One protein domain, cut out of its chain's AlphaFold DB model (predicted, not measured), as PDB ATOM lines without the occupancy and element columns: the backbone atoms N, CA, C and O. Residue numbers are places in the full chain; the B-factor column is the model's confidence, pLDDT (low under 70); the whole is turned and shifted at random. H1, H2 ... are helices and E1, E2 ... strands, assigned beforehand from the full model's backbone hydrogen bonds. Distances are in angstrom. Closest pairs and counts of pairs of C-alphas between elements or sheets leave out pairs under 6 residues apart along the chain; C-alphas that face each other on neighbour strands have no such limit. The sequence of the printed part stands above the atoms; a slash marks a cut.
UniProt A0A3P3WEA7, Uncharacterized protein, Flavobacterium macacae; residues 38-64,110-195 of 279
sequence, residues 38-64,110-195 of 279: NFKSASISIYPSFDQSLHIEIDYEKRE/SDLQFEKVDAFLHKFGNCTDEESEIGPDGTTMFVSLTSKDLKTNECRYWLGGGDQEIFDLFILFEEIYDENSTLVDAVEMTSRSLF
ATOM      1  N   ASN A  38      17.699  22.499  32.057       71.81
ATOM      2  CA  ASN A  38      18.763  22.161  31.100       71.81
ATOM      3  C   ASN A  38      18.276  21.808  29.689       71.81
ATOM      4  O   ASN A  38      19.109  21.662  28.792       71.81
ATOM      5  N   PHE A  39      16.964  21.730  29.465       80.12
ATOM      6  CA  PHE A  39      16.392  21.439  28.152       80.12
ATOM      7  C   PHE A  39      15.994  22.713  27.407       80.12
ATOM      8  O   PHE A  39      15.567  23.705  27.998       80.12
ATOM      9  N   LYS A  40      16.204  22.691  26.092       84.94
ATOM     10  CA  LYS A  40      15.774  23.738  25.159       84.94
ATOM     11  C   LYS A  40      14.439  23.365  24.524       84.94
ATOM     12  O   LYS A  40      13.553  24.202  24.391       84.94
ATOM     13  N   SER A  41      14.309  22.103  24.136       89.62
ATOM     14  CA  SER A  41      13.116  21.566  23.500       89.62
ATOM     15  C   SER A  41      13.004  20.072  23.751       89.62
ATOM     16  O   SER A  41      13.997  19.399  24.036       89.62
ATOM     17  N   ALA A  42      11.799  19.554  23.581       90.12
ATOM     18  CA  ALA A  42      11.539  18.128  23.530       90.12
ATOM     19  C   ALA A  42      10.575  17.813  22.391       90.12
ATOM     20  O   ALA A  42       9.843  18.691  21.934       90.12
ATOM     21  N   SER A  43      10.552  16.563  21.946       89.62
ATOM     22  CA  SER A  43       9.582  16.111  20.958       89.62
ATOM     23  C   SER A  43       9.083  14.704  21.228       89.62
ATOM     24  O   SER A  43       9.833  13.848  21.687       89.62
ATOM     25  N   ILE A  44       7.826  14.455  20.878       87.06
ATOM     26  CA  ILE A  44       7.202  13.139  20.869       87.06
ATOM     27  C   ILE A  44       6.738  12.867  19.442       87.06
ATOM     28  O   ILE A  44       5.921  13.605  18.897       87.06
ATOM     29  N   SER A  45       7.259  11.808  18.833       83.44
ATOM     30  CA  SER A  45       6.845  11.349  17.508       83.44
ATOM     31  C   SER A  45       6.192   9.985  17.626       83.44
ATOM     32  O   SER A  45       6.855   9.011  17.967       83.44
ATOM     33  N   ILE A  46       4.903   9.892  17.333       75.50
ATOM     34  CA  ILE A  46       4.174   8.623  17.345       75.50
ATOM     35  C   ILE A  46       3.938   8.203  15.903       75.50
ATOM     36  O   ILE A  46       3.323   8.938  15.136       75.50
ATOM     37  N   TYR A  47       4.418   7.014  15.554       70.38
ATOM     38  CA  TYR A  47       4.305   6.379  14.246       70.38
ATOM     39  C   TYR A  47       3.330   5.206  14.342       70.38
ATOM     40  O   TYR A  47       3.743   4.067  14.588       70.38
ATOM     41  N   PRO A  48       2.027   5.463  14.180       55.97
ATOM     42  CA  PRO A  48       1.031   4.423  14.017       55.97
ATOM     43  C   PRO A  48       1.161   3.831  12.612       55.97
ATOM     44  O   PRO A  48       0.529   4.299  11.671       55.97
ATOM     45  N   SER A  49       2.020   2.823  12.454       52.34
ATOM     46  CA  SER A  49       2.468   2.274  11.166       52.34
ATOM     47  C   SER A  49       3.194   3.286  10.250       52.34
ATOM     48  O   SER A  49       2.607   4.202   9.692       52.34
ATOM     49  N   PHE A  50       4.508   3.076  10.137       47.78
ATOM     50  CA  PHE A  50       5.554   3.546   9.205       47.78
ATOM     51  C   PHE A  50       5.480   4.861   8.374       47.78
ATOM     52  O   PHE A  50       6.566   5.339   8.068       47.78
ATOM     53  N   ASP A  51       4.341   5.500   8.056       47.59
ATOM     54  CA  ASP A  51       4.320   6.621   7.076       47.59
ATOM     55  C   ASP A  51       3.719   7.949   7.562       47.59
ATOM     56  O   ASP A  51       4.008   8.992   6.979       47.59
ATOM     57  N   GLN A  52       2.876   7.959   8.598       56.88
ATOM     58  CA  GLN A  52       2.271   9.204   9.096       56.88
ATOM     59  C   GLN A  52       2.525   9.354  10.587       56.88
ATOM     60  O   GLN A  52       1.889   8.676  11.391       56.88
ATOM     61  N   SER A  53       3.446  10.246  10.958       66.62
ATOM     62  CA  SER A  53       3.711  10.549  12.360       66.62
ATOM     63  C   SER A  53       2.810  11.656  12.887       66.62
ATOM     64  O   SER A  53       2.606  12.699  12.263       66.62
ATOM     65  N   LEU A  54       2.289  11.429  14.088       77.19
ATOM     66  CA  LEU A  54       1.905  12.519  14.965       77.19
ATOM     67  C   LEU A  54       3.192  13.056  15.586       77.19
ATOM     68  O   LEU A  54       3.825  12.345  16.366       77.19
ATOM     69  N   HIS A  55       3.587  14.273  15.228       85.38
ATOM     70  CA  HIS A  55       4.762  14.921  15.792       85.38
ATOM     71  C   HIS A  55       4.338  16.046  16.726       85.38
ATOM     72  O   HIS A  55       3.551  16.919  16.363       85.38
ATOM     73  N   ILE A  56       4.853  16.017  17.944       86.75
ATOM     74  CA  ILE A  56       4.561  16.991  18.983       86.75
ATOM     75  C   ILE A  56       5.888  17.561  19.448       86.75
ATOM     76  O   ILE A  56       6.736  16.820  19.921       86.75
ATOM     77  N   GLU A  57       6.062  18.867  19.319       91.06
ATOM     78  CA  GLU A  57       7.244  19.603  19.769       91.06
ATOM     79  C   GLU A  57       6.872  20.451  20.981       91.06
ATOM     80  O   GLU A  57       5.797  21.046  21.019       91.06
ATOM     81  N   ILE A  58       7.761  20.531  21.963       92.00
ATOM     82  CA  ILE A  58       7.587  21.327  23.176       92.00
ATOM     83  C   ILE A  58       8.766  22.294  23.284       92.00
ATOM     84  O   ILE A  58       9.925  21.875  23.336       92.00
ATOM     85  N   ASP A  59       8.463  23.590  23.305       90.75
ATOM     86  CA  ASP A  59       9.404  24.690  23.528       90.75
ATOM     87  C   ASP A  59       9.386  25.038  25.024       90.75
ATOM     88  O   ASP A  59       8.402  25.574  25.545       90.75
ATOM     89  N   TYR A  60      10.474  24.707  25.726       89.38
ATOM     90  CA  TYR A  60      10.586  24.898  27.176       89.38
ATOM     91  C   TYR A  60      10.660  26.377  27.569       89.38
ATOM     92  O   TYR A  60      10.165  26.759  28.630       89.38
ATOM     93  N   GLU A  61      11.259  27.222  26.723       87.88
ATOM     94  CA  GLU A  61      11.423  28.650  27.009       87.88
ATOM     95  C   GLU A  61      10.087  29.382  26.902       87.88
ATOM     96  O   GLU A  61       9.754  30.215  27.750       87.88
ATOM     97  N   LYS A  62       9.300  29.049  25.877       90.56
ATOM     98  CA  LYS A  62       7.992  29.673  25.644       90.56
ATOM     99  C   LYS A  62       6.848  28.976  26.368       90.56
ATOM    100  O   LYS A  62       5.769  29.563  26.488       90.56
ATOM    101  N   ARG A  63       7.082  27.756  26.867       91.94
ATOM    102  CA  ARG A  63       6.049  26.838  27.375       91.94
ATOM    103  C   ARG A  63       4.951  26.628  26.338       91.94
ATOM    104  O   ARG A  63       3.757  26.717  26.628       91.94
ATOM    105  N   GLU A  64       5.381  26.409  25.105       93.88
ATOM    106  CA  GLU A  64       4.502  26.168  23.970       93.88
ATOM    107  C   GLU A  64       4.613  24.714  23.542       93.88
ATOM    108  O   GLU A  64       5.682  24.110  23.596       93.88
ATOM    109  N   SER A 110      -0.736  25.885  30.144       92.44
ATOM    110  CA  SER A 110      -0.865  26.300  31.541       92.44
ATOM    111  C   SER A 110       0.242  25.658  32.384       92.44
ATOM    112  O   SER A 110       0.797  24.631  31.997       92.44
ATOM    113  N   ASP A 111       0.517  26.198  33.575       89.88
ATOM    114  CA  ASP A 111       1.553  25.640  34.462       89.88
ATOM    115  C   ASP A 111       1.311  24.150  34.760       89.88
ATOM    116  O   ASP A 111       2.201  23.329  34.572       89.88
ATOM    117  N   LEU A 112       0.068  23.780  35.097       90.75
ATOM    118  CA  LEU A 112      -0.305  22.384  35.343       90.75
ATOM    119  C   LEU A 112      -0.141  21.482  34.106       90.75
ATOM    120  O   LEU A 112       0.284  20.336  34.236       90.75
ATOM    121  N   GLN A 113      -0.500  21.960  32.908       91.19
ATOM    122  CA  GLN A 113      -0.331  21.186  31.674       91.19
ATOM    123  C   GLN A 113       1.154  20.993  31.362       91.19
ATOM    124  O   GLN A 113       1.570  19.886  31.035       91.19
ATOM    125  N   PHE A 114       1.949  22.055  31.512       91.38
ATOM    126  CA  PHE A 114       3.390  22.022  31.311       91.38
ATOM    127  C   PHE A 114       4.062  21.024  32.258       91.38
ATOM    128  O   PHE A 114       4.792  20.163  31.785       91.38
ATOM    129  N   GLU A 115       3.753  21.061  33.557       89.94
ATOM    130  CA  GLU A 115       4.296  20.115  34.544       89.94
ATOM    131  C   GLU A 115       3.949  18.655  34.221       89.94
ATOM    132  O   GLU A 115       4.800  17.774  34.339       89.94
ATOM    133  N   LYS A 116       2.711  18.379  33.785       89.94
ATOM    134  CA  LYS A 116       2.297  17.023  33.392       89.94
ATOM    135  C   LYS A 116       3.062  16.525  32.159       89.94
ATOM    136  O   LYS A 116       3.529  15.387  32.155       89.94
ATOM    137  N   VAL A 117       3.176  17.364  31.126       89.44
ATOM    138  CA  VAL A 117       3.915  17.035  29.895       89.44
ATOM    139  C   VAL A 117       5.403  16.834  30.200       89.44
ATOM    140  O   VAL A 117       5.991  15.847  29.767       89.44
ATOM    141  N   ASP A 118       5.996  17.732  30.983       88.38
ATOM    142  CA  ASP A 118       7.400  17.683  31.389       88.38
ATOM    143  C   ASP A 118       7.726  16.412  32.186       88.38
ATOM    144  O   ASP A 118       8.675  15.694  31.870       88.38
ATOM    145  N   ALA A 119       6.879  16.056  33.156       87.00
ATOM    146  CA  ALA A 119       7.033  14.827  33.929       87.00
ATOM    147  C   ALA A 119       6.999  13.568  33.045       87.00
ATOM    148  O   ALA A 119       7.770  12.632  33.273       87.00
ATOM    149  N   PHE A 120       6.132  13.542  32.024       87.50
ATOM    150  CA  PHE A 120       6.114  12.460  31.038       87.50
ATOM    151  C   PHE A 120       7.433  12.417  30.258       87.50
ATOM    152  O   PHE A 120       8.090  11.377  30.194       87.50
ATOM    153  N   LEU A 121       7.854  13.550  29.700       87.88
ATOM    154  CA  LEU A 121       9.062  13.640  28.891       87.88
ATOM    155  C   LEU A 121      10.325  13.246  29.653       87.88
ATOM    156  O   LEU A 121      11.137  12.502  29.123       87.88
ATOM    157  N   HIS A 122      10.488  13.673  30.900       84.00
ATOM    158  CA  HIS A 122      11.637  13.275  31.714       84.00
ATOM    159  C   HIS A 122      11.653  11.776  32.021       84.00
ATOM    160  O   HIS A 122      12.719  11.157  32.058       84.00
ATOM    161  N   LYS A 123      10.476  11.177  32.229       83.31
ATOM    162  CA  LYS A 123      10.345   9.739  32.480       83.31
ATOM    163  C   LYS A 123      10.701   8.914  31.241       83.31
ATOM    164  O   LYS A 123      11.389   7.905  31.371       83.31
ATOM    165  N   PHE A 124      10.236   9.336  30.066       80.94
ATOM    166  CA  PHE A 124      10.407   8.605  28.806       80.94
ATOM    167  C   PHE A 124      11.560   9.135  27.932       80.94
ATOM    168  O   PHE A 124      11.827   8.599  26.871       80.94
ATOM    169  N   GLY A 125      12.262  10.186  28.336       80.75
ATOM    170  CA  GLY A 125      13.346  10.798  27.559       80.75
ATOM    171  C   GLY A 125      14.751  10.465  28.065       80.75
ATOM    172  O   GLY A 125      15.729  10.905  27.469       80.75
ATOM    173  N   ASN A 126      14.863   9.693  29.151       76.88
ATOM    174  CA  ASN A 126      16.120   9.318  29.811       76.88
ATOM    175  C   ASN A 126      16.369   7.798  29.759       76.88
ATOM    176  O   ASN A 126      16.608   7.152  30.778       76.88
ATOM    177  N   CYS A 127      16.275   7.205  28.571       73.69
ATOM    178  CA  CYS A 127      16.659   5.815  28.330       73.69
ATOM    179  C   CYS A 127      18.190   5.679  28.234       73.69
ATOM    180  O   CYS A 127      18.866   6.592  27.761       73.69
ATOM    181  N   THR A 128      18.731   4.554  28.717       59.41
ATOM    182  CA  THR A 128      20.183   4.309  28.783       59.41
ATOM    183  C   THR A 128      20.741   3.436  27.667       59.41
ATOM    184  O   THR A 128      21.939   3.521  27.463       59.41
ATOM    185  N   ASP A 129      19.935   2.641  26.959       53.00
ATOM    186  CA  ASP A 129      20.376   1.866  25.791       53.00
ATOM    187  C   ASP A 129      19.187   1.452  24.904       53.00
ATOM    188  O   ASP A 129      18.046   1.342  25.368       53.00
ATOM    189  N   GLU A 130      19.497   1.286  23.616       54.25
ATOM    190  CA  GLU A 130      18.615   0.952  22.496       54.25
ATOM    191  C   GLU A 130      18.047  -0.476  22.575       54.25
ATOM    192  O   GLU A 130      18.567  -1.349  23.259       54.25
ATOM    193  N   GLU A 131      16.999  -0.704  21.780       47.72
ATOM    194  CA  GLU A 131      16.339  -1.991  21.526       47.72
ATOM    195  C   GLU A 131      15.307  -2.421  22.571       47.72
ATOM    196  O   GLU A 131      15.436  -3.399  23.301       47.72
ATOM    197  N   SER A 132      14.157  -1.752  22.520       48.03
ATOM    198  CA  SER A 132      12.927  -2.505  22.711       48.03
ATOM    199  C   SER A 132      12.698  -3.345  21.441       48.03
ATOM    200  O   SER A 132      12.696  -2.812  20.326       48.03
ATOM    201  N   GLU A 133      12.605  -4.669  21.589       47.34
ATOM    202  CA  GLU A 133      12.297  -5.593  20.490       47.34
ATOM    203  C   GLU A 133      11.018  -5.137  19.776       47.34
ATOM    204  O   GLU A 133      10.059  -4.719  20.428       47.34
ATOM    205  N   ILE A 134      11.004  -5.196  18.437       48.88
ATOM    206  CA  ILE A 134       9.840  -4.836  17.617       48.88
ATOM    207  C   ILE A 134       8.624  -5.628  18.099       48.88
ATOM    208  O   ILE A 134       8.495  -6.820  17.820       48.88
ATOM    209  N   GLY A 135       7.716  -4.953  18.805       48.62
ATOM    210  CA  GLY A 135       6.428  -5.523  19.164       48.62
ATOM    211  C   GLY A 135       5.619  -5.823  17.893       48.62
ATOM    212  O   GLY A 135       5.613  -5.000  16.971       48.62
ATOM    213  N   PRO A 136       4.910  -6.961  17.820       45.56
ATOM    214  CA  PRO A 136       4.214  -7.415  16.609       45.56
ATOM    215  C   PRO A 136       3.100  -6.468  16.118       45.56
ATOM    216  O   PRO A 136       2.649  -6.599  14.982       45.56
ATOM    217  N   ASP A 137       2.689  -5.495  16.939       50.09
ATOM    218  CA  ASP A 137       1.478  -4.688  16.739       50.09
ATOM    219  C   ASP A 137       1.730  -3.252  16.207       50.09
ATOM    220  O   ASP A 137       0.790  -2.479  16.020       50.09
ATOM    221  N   GLY A 138       2.981  -2.891  15.885       54.66
ATOM    222  CA  GLY A 138       3.273  -1.909  14.823       54.66
ATOM    223  C   GLY A 138       3.099  -0.403  15.099       54.66
ATOM    224  O   GLY A 138       3.120   0.367  14.136       54.66
ATOM    225  N   THR A 139       2.962   0.054  16.353       68.06
ATOM    226  CA  THR A 139       3.058   1.495  16.693       68.06
ATOM    227  C   THR A 139       4.316   1.793  17.504       68.06
ATOM    228  O   THR A 139       4.510   1.238  18.585       68.06
ATOM    229  N   THR A 140       5.157   2.694  16.996       75.25
ATOM    230  CA  THR A 140       6.387   3.141  17.668       75.25
ATOM    231  C   THR A 140       6.235   4.584  18.131       75.25
ATOM    232  O   THR A 140       5.746   5.425  17.382       75.25
ATOM    233  N   MET A 141       6.678   4.891  19.343       80.31
ATOM    234  CA  MET A 141       6.815   6.248  19.859       80.31
ATOM    235  C   MET A 141       8.298   6.571  20.043       80.31
ATOM    236  O   MET A 141       9.038   5.779  20.617       80.31
ATOM    237  N   PHE A 142       8.717   7.739  19.576       84.50
ATOM    238  CA  PHE A 142      10.034   8.312  19.822       84.50
ATOM    239  C   PHE A 142       9.866   9.518  20.734       84.50
ATOM    240  O   PHE A 142       9.019  10.372  20.469       84.50
ATOM    241  N   VAL A 143      10.646   9.579  21.804       87.50
ATOM    242  CA  VAL A 143      10.687  10.708  22.731       87.50
ATOM    243  C   VAL A 143      12.096  11.264  22.704       87.50
ATOM    244  O   VAL A 143      13.036  10.560  23.060       87.50
ATOM    245  N   SER A 144      12.242  12.515  22.287       88.81
ATOM    246  CA  SER A 144      13.543  13.160  22.137       88.81
ATOM    247  C   SER A 144      13.639  14.359  23.077       88.81
ATOM    248  O   SER A 144      12.752  15.212  23.093       88.81
ATOM    249  N   LEU A 145      14.709  14.429  23.865       88.62
ATOM    250  CA  LEU A 145      15.033  15.543  24.754       88.62
ATOM    251  C   LEU A 145      16.287  16.248  24.246       88.62
ATOM    252  O   LEU A 145      17.356  15.639  24.184       88.62
ATOM    253  N   THR A 146      16.183  17.536  23.928       87.38
ATOM    254  CA  THR A 146      17.312  18.349  23.463       87.38
ATOM    255  C   THR A 146      17.750  19.320  24.551       87.38
ATOM    256  O   THR A 146      16.995  20.203  24.969       87.38
ATOM    257  N   SER A 147      18.995  19.185  25.003       85.25
ATOM    258  CA  SER A 147      19.588  20.087  25.989       85.25
ATOM    259  C   SER A 147      19.890  21.473  25.403       85.25
ATOM    260  O   SER A 147      19.929  21.669  24.185       85.25
ATOM    261  N   LYS A 148      20.157  22.458  26.266       83.88
ATOM    262  CA  LYS A 148      20.619  23.798  25.857       83.88
ATOM    263  C   LYS A 148      21.926  23.774  25.063       83.88
ATOM    264  O   LYS A 148      22.102  24.597  24.169       83.88
ATOM    265  N   ASP A 149      22.773  22.777  25.316       84.50
ATOM    266  CA  ASP A 149      24.005  22.517  24.561       84.50
ATOM    267  C   ASP A 149      23.755  21.736  23.255       84.50
ATOM    268  O   ASP A 149      24.696  21.244  22.632       84.50
ATOM    269  N   LEU A 150      22.488  21.597  22.841       81.31
ATOM    270  CA  LEU A 150      22.032  20.931  21.616       81.31
ATOM    271  C   LEU A 150      22.326  19.425  21.548       81.31
ATOM    272  O   LEU A 150      22.192  18.816  20.486       81.31
ATOM    273  N   LYS A 151      22.679  18.792  22.672       81.81
ATOM    274  CA  LYS A 151      22.744  17.328  22.750       81.81
ATOM    275  C   LYS A 151      21.325  16.782  22.807       81.81
ATOM    276  O   LYS A 151      20.541  17.229  23.640       81.81
ATOM    277  N   THR A 152      21.014  15.828  21.939       82.69
ATOM    278  CA  THR A 152      19.695  15.193  21.888       82.69
ATOM    279  C   THR A 152      19.810  13.755  22.363       82.69
ATOM    280  O   THR A 152      20.640  13.014  21.842       82.69
ATOM    281  N   ASN A 153      19.001  13.390  23.354       83.50
ATOM    282  CA  ASN A 153      18.740  11.997  23.693       83.50
ATOM    283  C   ASN A 153      17.427  11.591  23.030       83.50
ATOM    284  O   ASN A 153      16.463  12.344  23.136       83.50
ATOM    285  N   GLU A 154      17.380  10.448  22.357       85.56
ATOM    286  CA  GLU A 154      16.162   9.935  21.732       85.56
ATOM    287  C   GLU A 154      15.878   8.526  22.233       85.56
ATOM    288  O   GLU A 154      16.740   7.652  22.215       85.56
ATOM    289  N   CYS A 155      14.643   8.316  22.665       83.06
ATOM    290  CA  CYS A 155      14.180   7.076  23.248       83.06
ATOM    291  C   CYS A 155      13.059   6.484  22.414       83.06
ATOM    292  O   CYS A 155      12.077   7.158  22.101       83.06
ATOM    293  N   ARG A 156      13.196   5.201  22.079       80.69
ATOM    294  CA  ARG A 156      12.241   4.455  21.261       80.69
ATOM    295  C   ARG A 156      11.417   3.497  22.117       80.69
ATOM    296  O   ARG A 156      11.962   2.624  22.792       80.69
ATOM    297  N   TYR A 157      10.099   3.599  21.994       76.81
ATOM    298  CA  TYR A 157       9.120   2.777  22.700       76.81
ATOM    299  C   TYR A 157       8.166   2.098  21.721       76.81
ATOM    300  O   TYR A 157       7.723   2.705  20.745       76.81
ATOM    301  N   TRP A 158       7.797   0.854  22.011       72.50
ATOM    302  CA  TRP A 158       6.681   0.181  21.345       72.50
ATOM    303  C   TRP A 158       5.427   0.341  22.175       72.50
ATOM    304  O   TRP A 158       5.457   0.087  23.375       72.50
ATOM    305  N   LEU A 159       4.334   0.744  21.530       67.31
ATOM    306  CA  LEU A 159       3.054   0.891  22.210       67.31
ATOM    307  C   LEU A 159       2.343  -0.463  22.249       67.31
ATOM    308  O   LEU A 159       1.835  -0.931  21.226       67.31
ATOM    309  N   GLY A 160       2.306  -1.084  23.428       59.00
ATOM    310  CA  GLY A 160       1.584  -2.326  23.689       59.00
ATOM    311  C   GLY A 160       0.160  -2.079  24.196       59.00
ATOM    312  O   GLY A 160      -0.213  -0.977  24.605       59.00
ATOM    313  N   GLY A 161      -0.672  -3.124  24.191       48.78
ATOM    314  CA  GLY A 161      -1.994  -3.118  24.828       48.78
ATOM    315  C   GLY A 161      -1.889  -3.116  26.359       48.78
ATOM    316  O   GLY A 161      -2.247  -4.102  26.991       48.78
ATOM    317  N   GLY A 162      -1.359  -2.045  26.954       52.88
ATOM    318  CA  GLY A 162      -1.130  -1.954  28.403       52.88
ATOM    319  C   GLY A 162      -0.567  -0.626  28.924       52.88
ATOM    320  O   GLY A 162      -0.551  -0.430  30.136       52.88
ATOM    321  N   ASP A 163      -0.162   0.301  28.051       68.12
ATOM    322  CA  ASP A 163       0.572   1.506  28.463       68.12
ATOM    323  C   ASP A 163      -0.365   2.640  28.913       68.12
ATOM    324  O   ASP A 163      -0.650   3.586  28.169       68.12
ATOM    325  N   GLN A 164      -0.875   2.539  30.146       71.69
ATOM    326  CA  GLN A 164      -1.790   3.528  30.734       71.69
ATOM    327  C   GLN A 164      -1.199   4.945  30.712       71.69
ATOM    328  O   GLN A 164      -1.916   5.885  30.388       71.69
ATOM    329  N   GLU A 165       0.101   5.110  30.972       73.81
ATOM    330  CA  GLU A 165       0.715   6.444  30.987       73.81
ATOM    331  C   GLU A 165       0.742   7.111  29.605       73.81
ATOM    332  O   GLU A 165       0.675   8.333  29.501       73.81
ATOM    333  N   ILE A 166       0.814   6.322  28.533       73.44
ATOM    334  CA  ILE A 166       0.785   6.833  27.158       73.44
ATOM    335  C   ILE A 166      -0.648   7.216  26.781       73.44
ATOM    336  O   ILE A 166      -0.875   8.218  26.106       73.44
ATOM    337  N   PHE A 167      -1.634   6.466  27.270       72.81
ATOM    338  CA  PHE A 167      -3.035   6.848  27.142       72.81
ATOM    339  C   PHE A 167      -3.349   8.152  27.893       72.81
ATOM    340  O   PHE A 167      -4.025   9.022  27.344       72.81
ATOM    341  N   ASP A 168      -2.811   8.323  29.100       77.94
ATOM    342  CA  ASP A 168      -2.969   9.552  29.886       77.94
ATOM    343  C   ASP A 168      -2.334  10.766  29.182       77.94
ATOM    344  O   ASP A 168      -2.881  11.870  29.234       77.94
ATOM    345  N   LEU A 169      -1.226  10.565  28.456       80.00
ATOM    346  CA  LEU A 169      -0.635  11.597  27.601       80.00
ATOM    347  C   LEU A 169      -1.586  12.016  26.468       80.00
ATOM    348  O   LEU A 169      -1.724  13.207  26.192       80.00
ATOM    349  N   PHE A 170      -2.263  11.064  25.820       76.31
ATOM    350  CA  PHE A 170      -3.233  11.395  24.773       76.31
ATOM    351  C   PHE A 170      -4.426  12.179  25.313       76.31
ATOM    352  O   PHE A 170      -4.820  13.156  24.680       76.31
ATOM    353  N   ILE A 171      -4.940  11.818  26.493       77.88
ATOM    354  CA  ILE A 171      -5.992  12.596  27.167       77.88
ATOM    355  C   ILE A 171      -5.511  14.026  27.420       77.88
ATOM    356  O   ILE A 171      -6.222  14.981  27.123       77.88
ATOM    357  N   LEU A 172      -4.280  14.194  27.912       82.56
ATOM    358  CA  LEU A 172      -3.710  15.520  28.140       82.56
ATOM    359  C   LEU A 172      -3.610  16.338  26.845       82.56
ATOM    360  O   LEU A 172      -3.884  17.536  26.850       82.56
ATOM    361  N   PHE A 173      -3.250  15.716  25.724       82.31
ATOM    362  CA  PHE A 173      -3.268  16.401  24.434       82.31
ATOM    363  C   PHE A 173      -4.688  16.752  23.979       82.31
ATOM    364  O   PHE A 173      -4.885  17.837  23.437       82.31
ATOM    365  N   GLU A 174      -5.682  15.896  24.217       77.44
ATOM    366  CA  GLU A 174      -7.085  16.223  23.929       77.44
ATOM    367  C   GLU A 174      -7.555  17.429  24.761       77.44
ATOM    368  O   GLU A 174      -8.197  18.327  24.216       77.44
ATOM    369  N   GLU A 175      -7.149  17.513  26.034       81.38
ATOM    370  CA  GLU A 175      -7.401  18.673  26.903       81.38
ATOM    371  C   GLU A 175      -6.723  19.960  26.396       81.38
ATOM    372  O   GLU A 175      -7.278  21.045  26.541       81.38
ATOM    373  N   ILE A 176      -5.513  19.874  25.829       85.38
ATOM    374  CA  ILE A 176      -4.754  21.051  25.363       85.38
ATOM    375  C   ILE A 176      -5.304  21.619  24.044       85.38
ATOM    376  O   ILE A 176      -5.252  22.833  23.828       85.38
ATOM    377  N   TYR A 177      -5.779  20.758  23.143       78.69
ATOM    378  CA  TYR A 177      -6.173  21.152  21.785       78.69
ATOM    379  C   TYR A 177      -7.687  21.329  21.586       78.69
ATOM    380  O   TYR A 177      -8.090  21.652  20.471       78.69
ATOM    381  N   ASP A 178      -8.484  21.203  22.654       69.69
ATOM    382  CA  ASP A 178      -9.954  21.194  22.674       69.69
ATOM    383  C   ASP A 178     -10.565  20.059  21.809       69.69
ATOM    384  O   ASP A 178     -10.254  19.896  20.632       69.69
ATOM    385  N   GLU A 179     -11.497  19.273  22.372       55.94
ATOM    386  CA  GLU A 179     -12.066  18.012  21.824       55.94
ATOM    387  C   GLU A 179     -12.603  18.050  20.369       55.94
ATOM    388  O   GLU A 179     -12.891  17.007  19.770       55.94
ATOM    389  N   ASN A 180     -12.755  19.224  19.751       51.97
ATOM    390  CA  ASN A 180     -13.329  19.358  18.417       51.97
ATOM    391  C   ASN A 180     -12.311  19.053  17.300       51.97
ATOM    392  O   ASN A 180     -11.830  19.923  16.579       51.97
ATOM    393  N   SER A 181     -12.127  17.753  17.068       54.16
ATOM    394  CA  SER A 181     -11.764  17.091  15.800       54.16
ATOM    395  C   SER A 181     -10.291  16.930  15.418       54.16
ATOM    396  O   SER A 181      -9.983  15.966  14.718       54.16
ATOM    397  N   THR A 182      -9.374  17.777  15.884       58.91
ATOM    398  CA  THR A 182      -7.980  17.753  15.405       58.91
ATOM    399  C   THR A 182      -7.191  16.542  15.927       58.91
ATOM    400  O   THR A 182      -6.554  15.822  15.156       58.91
ATOM    401  N   LEU A 183      -7.265  16.258  17.232       63.84
ATOM    402  CA  LEU A 183      -6.472  15.185  17.836       63.84
ATOM    403  C   LEU A 183      -7.108  13.797  17.692       63.84
ATOM    404  O   LEU A 183      -6.391  12.803  17.633       63.84
ATOM    405  N   VAL A 184      -8.437  13.729  17.574       60.81
ATOM    406  CA  VAL A 184      -9.200  12.470  17.512       60.81
ATOM    407  C   VAL A 184      -8.705  11.581  16.373       60.81
ATOM    408  O   VAL A 184      -8.466  10.396  16.579       60.81
ATOM    409  N   ASP A 185      -8.464  12.137  15.185       59.97
ATOM    410  CA  ASP A 185      -7.937  11.373  14.047       59.97
ATOM    411  C   ASP A 185      -6.479  10.931  14.224       59.97
ATOM    412  O   ASP A 185      -6.030  10.048  13.497       59.97
ATOM    413  N   ALA A 186      -5.713  11.548  15.126       61.53
ATOM    414  CA  ALA A 186      -4.347  11.145  15.457       61.53
ATOM    415  C   ALA A 186      -4.321  10.102  16.588       61.53
ATOM    416  O   ALA A 186      -3.629   9.094  16.479       61.53
ATOM    417  N   VAL A 187      -5.153  10.283  17.618       59.62
ATOM    418  CA  VAL A 187      -5.358   9.330  18.721       59.62
ATOM    419  C   VAL A 187      -6.016   8.045  18.226       59.62
ATOM    420  O   VAL A 187      -5.653   6.955  18.659       59.62
ATOM    421  N   GLU A 188      -6.928   8.131  17.257       59.09
ATOM    422  CA  GLU A 188      -7.528   6.969  16.591       59.09
ATOM    423  C   GLU A 188      -6.521   6.071  15.872       59.09
ATOM    424  O   GLU A 188      -6.885   4.973  15.448       59.09
ATOM    425  N   MET A 189      -5.278   6.510  15.718       55.09
ATOM    426  CA  MET A 189      -4.214   5.711  15.130       55.09
ATOM    427  C   MET A 189      -3.402   4.957  16.198       55.09
ATOM    428  O   MET A 189      -2.555   4.146  15.858       55.09
ATOM    429  N   THR A 190      -3.660   5.188  17.486       57.88
ATOM    430  CA  THR A 190      -2.889   4.619  18.603       57.88
ATOM    431  C   THR A 190      -3.385   3.222  19.004       57.88
ATOM    432  O   THR A 190      -4.498   2.814  18.674       57.88
ATOM    433  N   SER A 191      -2.558   2.455  19.724       50.44
ATOM    434  CA  SER A 191      -2.718   1.004  19.949       50.44
ATOM    435  C   SER A 191      -4.109   0.549  20.423       50.44
ATOM    436  O   SER A 191      -4.547  -0.544  20.069       50.44
ATOM    437  N   ARG A 192      -4.861   1.376  21.165       49.66
ATOM    438  CA  ARG A 192      -6.169   0.996  21.733       49.66
ATOM    439  C   ARG A 192      -7.304   0.952  20.703       49.66
ATOM    440  O   ARG A 192      -8.198   0.112  20.819       49.66
ATOM    441  N   SER A 193      -7.289   1.816  19.686       48.91
ATOM    442  CA  SER A 193      -8.245   1.746  18.566       48.91
ATOM    443  C   SER A 193      -7.898   0.604  17.606       48.91
ATOM    444  O   SER A 193      -8.808  -0.042  17.077       48.91
ATOM    445  N   LEU A 194      -6.601   0.319  17.445       50.91
ATOM    446  CA  LEU A 194      -6.075  -0.768  16.620       50.91
ATOM    447  C   LEU A 194      -6.347  -2.152  17.237       50.91
ATOM    448  O   LEU A 194      -6.696  -3.080  16.511       50.91
ATOM    449  N   PHE A 195      -6.282  -2.299  18.567       50.69
ATOM    450  CA  PHE A 195      -6.393  -3.609  19.229       50.69
ATOM    451  C   PHE A 195      -7.759  -4.292  19.061       50.69
ATOM    452  O   PHE A 195      -7.837  -5.518  18.960       50.69
TER     453      PHE A 195
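What this domain is: This is residues 38 to 64 and 110 to 195 of the 279 residues of an uncharacterized protein of Flavobacterium macacae (UniProt A0A3P3WEA7). A four-stranded antiparallel sheet forms a wall, and H1 crosses one face of it. H2 packs beside H1 but is not on the sheet, while the short H3 sits by Leu 54, where E2 begins, and the short H4 by Pro 48 and Thr 139, where E1 ends and E3 begins. The opposite face has no named helix across it, and the long link 125 to 138 passes round the E4 edge. The printed part has 113 residues, with four named helices and four named strands in the order E1 E2 H1 E3 E4 H2 H3 H4; the sheet's order is E2 - E1 - E3 - E4 and the class is mixed, helices and strands. It is compact, with a radius of gyration of the C-alphas of 13.9 A and spans of 38 by 37 by 24 A.

How they stand to each other: E1, residues 39 to 48, and E2, residues 54 to 59, form an antiparallel hairpin at 172 degrees, with N 44 and O 56 at 2.8 A. On its other side E1 is antiparallel to E3, residues 139 to 147, at 171 degrees, with N 43 and O 144 at 2.8 A. E3 and E4, residues 152 to 158, form the second hairpin at 163 degrees, with N 143 and O 155 at 2.8 A. H1, residues 111 to 124, is on the sheet at a height over the sheet of 10.4 A, the first of two layers, helix and sheet. It runs across the strands, at 74 degrees to E1 on the local plane; its closest C-alphas to E3 are those of Phe 124 and Val 143, 6.4 A. H2, residues 164 to 177, is not on the sheet but touches H1, the closest C-alphas being those of Val 117 and Leu 169, 7.5 A; they run opposite ways at a shallow tilt of 35.0 degrees, only just short of steep. H3, residues 184 to 187, only grazes the sheet and is close to H2 but not clearly touching, with the C-alphas of Phe 170 and Val 187 closest at 6.7 A. H4, residues 191 to 195, only grazes the sheet; its closest C-alphas to E3 are those of Ser 191 and Thr 139, 6.6 A. In H1, H2 and H4 every O i to N i+4 pair is within hydrogen-bond range; H3 is too short for such a pair.

Where its parts are: E1 begins at C-alpha 39 (16.392, 21.439, 28.152) and is 26.9 A long; E2 is 16.7 A. H1 begins at C-alpha 111 (1.553, 25.640, 34.462) and is 20.0 A long. E3 is 26.6 A, E4 19.9 A and H2 20.2 A. H4 ends at C-alpha 195 (-6.393, -3.609, 19.229).

The domain as a whole: The C-alphas of Asp 149 and Phe 195 are farthest apart, 40.4 A. Residues 65 to 109 are not printed; C-alphas 64 and 110 are 9.3 A apart across the cut. The link from H1 to E3 is long. Mean pLDDT of the printed part is 73.3; residues 48 to 53, 128 to 139, 159 to 163 and 178 to 195 are under 70.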